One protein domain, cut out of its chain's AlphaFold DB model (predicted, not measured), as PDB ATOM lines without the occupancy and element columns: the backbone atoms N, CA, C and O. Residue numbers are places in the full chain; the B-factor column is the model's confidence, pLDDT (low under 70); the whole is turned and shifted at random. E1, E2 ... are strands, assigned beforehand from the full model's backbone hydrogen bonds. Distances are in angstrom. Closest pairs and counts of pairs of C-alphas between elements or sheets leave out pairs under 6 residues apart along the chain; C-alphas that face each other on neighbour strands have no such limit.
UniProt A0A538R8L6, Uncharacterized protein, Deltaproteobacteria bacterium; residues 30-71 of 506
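This is residues 30 to 71 of the 506 residues of an uncharacterized protein of Deltaproteobacteria bacterium (UniProt A0A538R8L6). Little regular structure is here: a short hairpin of E1 and E2 with loops wound about it, residues 30 to 45 beyond E1 and residues 60 to 71 beyond E2. The short pairing of residues 39 to 40 ties the first loop to E1, antiparallel. The printed part has 42 residues, with no named helix and two strands, E1 then E2, in an antiparallel sheet; the class is all strand, with only 7 residues in named elements. It is compact, radius of gyration of the C-alphas 8.9 A, spanning 23 by 23 by 17 A.

Find C-alpha 46 at (-14.719, 47.081, 399.871); from there E1, residues 46 to 49, runs 10.4 A. E2, residues 57 to 59, runs 6.9 A to C-alpha 59 at (-11.387, 43.295, 402.987).

Look across the hairpin E1 and E2: their directions stand at 142 degrees, and C-alphas 47 and 59 face each other at 4.2 A. N 48 and O 58 are within hydrogen-bond range at 2.8 A.

The farthest C-alphas, Leu 30 and Thr 52, are 23.7 A apart. The printed part has no cut, and the link E1 to E2 is short. Residues 34 to 36 have pLDDT under 70.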
ATOM      1  N   LEU A  30     -21.540  53.337 399.256       84.75
ATOM      2  CA  LEU A  30     -22.812  52.750 398.805       84.75
ATOM      3  C   LEU A  30     -22.623  51.508 397.927       84.75
ATOM      4  O   LEU A  30     -23.515  50.667 397.851       84.75
ATOM      5  N   ASP A  31     -21.472  51.389 397.270       87.62
ATOM      6  CA  ASP A  31     -21.121  50.230 396.454       87.62
ATOM      7  C   ASP A  31     -20.672  49.031 397.310       87.62
ATOM      8  O   ASP A  31     -20.551  47.913 396.810       87.62
ATOM      9  N   CYS A  32     -20.441  49.257 398.606       87.00
ATOM     10  CA  CYS A  32     -19.917  48.287 399.558       87.00
ATOM     11  C   CYS A  32     -20.980  47.819 400.560       87.00
ATOM     12  O   CYS A  32     -20.689  47.668 401.743       87.00
ATOM     13  N   ASP A  33     -22.199  47.528 400.092       71.44
ATOM     14  CA  ASP A  33     -23.321  46.990 400.890       71.44
ATOM     15  C   ASP A  33     -23.114  45.507 401.294       71.44
ATOM     16  O   ASP A  33     -23.932  44.624 401.044       71.44
ATOM     17  N   VAL A  34     -21.948  45.205 401.869       63.22
ATOM     18  CA  VAL A  34     -21.510  43.871 402.314       63.22
ATOM     19  C   VAL A  34     -21.738  43.643 403.820       63.22
ATOM     20  O   VAL A  34     -21.299  42.629 404.361       63.22
ATOM     21  N   GLY A  35     -22.448  44.547 404.509       63.47
ATOM     22  CA  GLY A  35     -22.784  44.448 405.936       63.47
ATOM     23  C   GLY A  35     -23.060  45.804 406.599       63.47
ATOM     24  O   GLY A  35     -22.938  46.852 405.966       63.47
ATOM     25  N   GLU A  36     -23.410  45.790 407.892       63.81
ATOM     26  CA  GLU A  36     -23.537  47.014 408.696       63.81
ATOM     27  C   GLU A  36     -22.160  47.701 408.767       63.81
ATOM     28  O   GLU A  36     -21.233  47.188 409.390       63.81
ATOM     29  N   ALA A  37     -22.034  48.845 408.082       76.31
ATOM     30  CA  ALA A  37     -20.834  49.679 407.951       76.31
ATOM     31  C   ALA A  37     -19.797  49.272 406.885       76.31
ATOM     32  O   ALA A  37     -18.617  49.559 407.073       76.31
ATOM     33  N   GLY A  38     -20.175  48.657 405.761       85.56
ATOM     34  CA  GLY A  38     -19.237  48.489 404.641       85.56
ATOM     35  C   GLY A  38     -18.681  49.823 404.104       85.56
ATOM     36  O   GLY A  38     -19.367  50.846 404.139       85.56
ATOM     37  N   ARG A  39     -17.418  49.828 403.654       88.38
ATOM     38  CA  ARG A  39     -16.709  51.031 403.176       88.38
ATOM     39  C   ARG A  39     -15.945  50.793 401.890       88.38
ATOM     40  O   ARG A  39     -15.442  49.694 401.673       88.38
ATOM     41  N   CYS A  40     -15.839  51.841 401.080       90.00
ATOM     42  CA  CYS A  40     -14.979  51.883 399.913       90.00
ATOM     43  C   CYS A  40     -13.652  52.557 400.261       90.00
ATOM     44  O   CYS A  40     -13.596  53.768 400.501       90.00
ATOM     45  N   GLU A  41     -12.582  51.768 400.285       89.69
ATOM     46  CA  GLU A  41     -11.251  52.260 400.631       89.69
ATOM     47  C   GLU A  41     -10.582  52.989 399.461       89.69
ATOM     48  O   GLU A  41     -11.020  52.922 398.310       89.69
ATOM     49  N   LEU A  42      -9.475  53.681 399.744       83.81
ATOM     50  CA  LEU A  42      -8.708  54.422 398.736       83.81
ATOM     51  C   LEU A  42      -8.173  53.545 397.595       83.81
ATOM     52  O   LEU A  42      -7.982  54.036 396.482       83.81
ATOM     53  N   ASP A  43      -7.957  52.249 397.839       86.62
ATOM     54  CA  ASP A  43      -7.576  51.279 396.807       86.62
ATOM     55  C   ASP A  43      -8.775  50.750 395.992       86.62
ATOM     56  O   ASP A  43      -8.621  49.824 395.191       86.62
ATOM     57  N   GLN A  44      -9.945  51.372 396.171       91.25
ATOM     58  CA  GLN A  44     -11.224  51.053 395.543       91.25
ATOM     59  C   GLN A  44     -11.743  49.658 395.886       91.25
ATOM     60  O   GLN A  44     -12.521  49.100 395.120       91.25
ATOM     61  N   ARG A  45     -11.348  49.067 397.015       93.00
ATOM     62  CA  ARG A  45     -11.897  47.784 397.466       93.00
ATOM     63  C   ARG A  45     -12.824  47.970 398.650       93.00
ATOM     64  O   ARG A  45     -12.651  48.870 399.466       93.00
ATOM     65  N   CYS A  46     -13.795  47.069 398.754       92.44
ATOM     66  CA  CYS A  46     -14.719  47.081 399.871       92.44
ATOM     67  C   CYS A  46     -14.110  46.436 401.120       92.44
ATOM     68  O   CYS A  46     -13.538  45.337 401.056       92.44
ATOM     69  N   THR A  47     -14.309  47.077 402.266       92.94
ATOM     70  CA  THR A  47     -14.063  46.501 403.589       92.94
ATOM     71  C   THR A  47     -15.356  46.387 404.384       92.94
ATOM     72  O   THR A  47     -16.342  47.081 404.130       92.94
ATOM     73  N   THR A  48     -15.350  45.495 405.367       92.31
ATOM     74  CA  THR A  48     -16.370  45.365 406.409       92.31
ATOM     75  C   THR A  48     -15.734  45.575 407.772       92.31
ATOM     76  O   THR A  48     -14.526  45.385 407.934       92.31
ATOM     77  N   TRP A  49     -16.548  45.930 408.763       91.25
ATOM     78  CA  TRP A  49     -16.091  46.008 410.145       91.25
ATOM     79  C   TRP A  49     -15.629  44.634 410.658       91.25
ATOM     80  O   TRP A  49     -16.334  43.634 410.502       91.25
ATOM     81  N   ASP A  50     -14.446  44.593 411.263       91.81
ATOM     82  CA  ASP A  50     -13.895  43.429 411.955       91.81
ATOM     83  C   ASP A  50     -12.961  43.887 413.095       91.81
ATOM     84  O   ASP A  50     -11.844  44.329 412.815       91.81
ATOM     85  N   PRO A  51     -13.353  43.728 414.374       90.75
ATOM     86  CA  PRO A  51     -12.587  44.205 415.528       90.75
ATOM     87  C   PRO A  51     -11.309  43.396 415.785       90.75
ATOM     88  O   PRO A  51     -10.548  43.708 416.692       90.75
ATOM     89  N   THR A  52     -11.079  42.309 415.042       93.00
ATOM     90  CA  THR A  52      -9.830  41.541 415.129       93.00
ATOM     91  C   THR A  52      -8.702  42.151 414.297       93.00
ATOM     92  O   THR A  52      -7.552  41.736 414.436       93.00
ATOM     93  N   CYS A  53      -9.019  43.110 413.426       92.44
ATOM     94  CA  CYS A  53      -8.047  43.881 412.661       92.44
ATOM     95  C   CYS A  53      -7.719  45.188 413.390       92.44
ATOM     96  O   CYS A  53      -8.615  45.782 413.978       92.44
ATOM     97  N   ALA A  54      -6.471  45.662 413.311       88.44
ATOM     98  CA  ALA A  54      -6.033  46.872 414.023       88.44
ATOM     99  C   ALA A  54      -6.848  48.117 413.625       88.44
ATOM    100  O   ALA A  54      -7.286  48.880 414.468       88.44
ATOM    101  N   THR A  55      -7.155  48.259 412.335       90.00
ATOM    102  CA  THR A  55      -8.012  49.326 411.787       90.00
ATOM    103  C   THR A  55      -9.511  49.085 412.004       90.00
ATOM    104  O   THR A  55     -10.339  49.831 411.493       90.00
ATOM    105  N   HIS A  56      -9.890  48.004 412.692       91.69
ATOM    106  CA  HIS A  56     -11.255  47.471 412.769       91.69
ATOM    107  C   HIS A  56     -11.889  47.145 411.403       91.69
ATOM    108  O   HIS A  56     -13.114  47.135 411.254       91.69
ATOM    109  N   ARG A  57     -11.072  46.886 410.373       92.00
ATOM    110  CA  ARG A  57     -11.532  46.667 408.996       92.00
ATOM    111  C   ARG A  57     -10.890  45.437 408.363       92.00
ATOM    112  O   ARG A  57      -9.688  45.206 408.487       92.00
ATOM    113  N   ARG A  58     -11.686  44.666 407.619       94.50
ATOM    114  CA  ARG A  58     -11.238  43.529 406.795       94.50
ATOM    115  C   ARG A  58     -11.769  43.669 405.375       94.50
ATOM    116  O   ARG A  58     -12.929  44.021 405.186       94.50
ATOM    117  N   TYR A  59     -10.949  43.355 404.379       94.25
ATOM    118  CA  TYR A  59     -11.387  43.295 402.987       94.25
ATOM    119  C   TYR A  59     -12.472  42.228 402.793       94.25
ATOM    120  O   TYR A  59     -12.307  41.074 403.199       94.25
ATOM    121  N   SER A  60     -13.563  42.625 402.138       92.44
ATOM    122  CA  SER A  60     -14.712  41.766 401.845       92.44
ATOM    123  C   SER A  60     -14.363  40.603 400.907       92.44
ATOM    124  O   SER A  60     -13.317  40.603 400.257       92.44
ATOM    125  N   ASP A  61     -15.271  39.634 400.764       90.50
ATOM    126  CA  ASP A  61     -15.087  38.470 399.883       90.50
ATOM    127  C   ASP A  61     -14.868  38.837 398.402       90.50
ATOM    128  O   ASP A  61     -14.319  38.038 397.640       90.50
ATOM    129  N   HIS A  62     -15.256  40.045 397.987       87.81
ATOM    130  CA  HIS A  62     -15.179  40.525 396.602       87.81
ATOM    131  C   HIS A  62     -13.969  41.430 396.328       87.81
ATOM    132  O   HIS A  62     -13.897  42.051 395.272       87.81
ATOM    133  N   SER A  63     -13.008  41.491 397.247       91.31
ATOM    134  CA  SER A  63     -11.811  42.338 397.163       91.31
ATOM    135  C   SER A  63     -10.609  41.634 396.502       91.31
ATOM    136  O   SER A  63      -9.446  41.972 396.750       91.31
ATOM    137  N   GLY A  64     -10.869  40.620 395.673       90.81
ATOM    138  CA  GLY A  64      -9.867  39.925 394.875       90.81
ATOM    139  C   GLY A  64      -8.817  39.198 395.724       90.81
ATOM    140  O   GLY A  64      -9.149  38.505 396.684       90.81
ATOM    141  N   PRO A  65      -7.518  39.326 395.397       92.94
ATOM    142  CA  PRO A  65      -6.443  38.720 396.186       92.94
ATOM    143  C   PRO A  65      -6.354  39.217 397.636       92.94
ATOM    144  O   PRO A  65      -5.672  38.582 398.437       92.94
ATOM    145  N   ARG A  66      -6.993  40.349 397.967       93.38
ATOM    146  CA  ARG A  66      -7.033  40.890 399.331       93.38
ATOM    147  C   ARG A  66      -8.196  40.344 400.159       93.38
ATOM    148  O   ARG A  66      -8.210  40.590 401.359       93.38
ATOM    149  N   SER A  67      -9.144  39.610 399.567       94.19
ATOM    150  CA  SER A  67     -10.320  39.099 400.280       94.19
ATOM    151  C   SER A  67      -9.941  38.362 401.565       94.19
ATOM    152  O   SER A  67      -9.085  37.474 401.566       94.19
ATOM    153  N   GLY A  68     -10.580  38.740 402.671       93.38
ATOM    154  CA  GLY A  68     -10.332  38.160 403.985       93.38
ATOM    155  C   GLY A  68      -9.057  38.649 404.682       93.38
ATOM    156  O   GLY A  68      -8.828  38.249 405.822       93.38
ATOM    157  N   ALA A  69      -8.232  39.506 404.075       96.00
ATOM    158  CA  ALA A  69      -7.101  40.144 404.752       96.00
ATOM    159  C   ALA A  69      -7.564  41.362 405.566       96.00
ATOM    160  O   ALA A  69      -8.507  42.051 405.171       96.00
ATOM    161  N   CYS A  70      -6.903  41.639 406.693       94.69
ATOM    162  CA  CYS A  70      -7.126  42.898 407.404       94.69
ATOM    163  C   CYS A  70      -6.770  44.084 406.504       94.69
ATOM    164  O   CYS A  70      -5.840  43.995 405.698       94.69
ATOM    165  N   PHE A  71      -7.539  45.164 406.623       92.31
ATOM    166  CA  PHE A  71      -7.233  46.413 405.949       92.31
ATOM    167  C   PHE A  71      -5.936  46.982 406.518       92.31
ATOM    168  O   PHE A  71      -5.756  47.035 407.736       92.31
TER     169      PHE A  71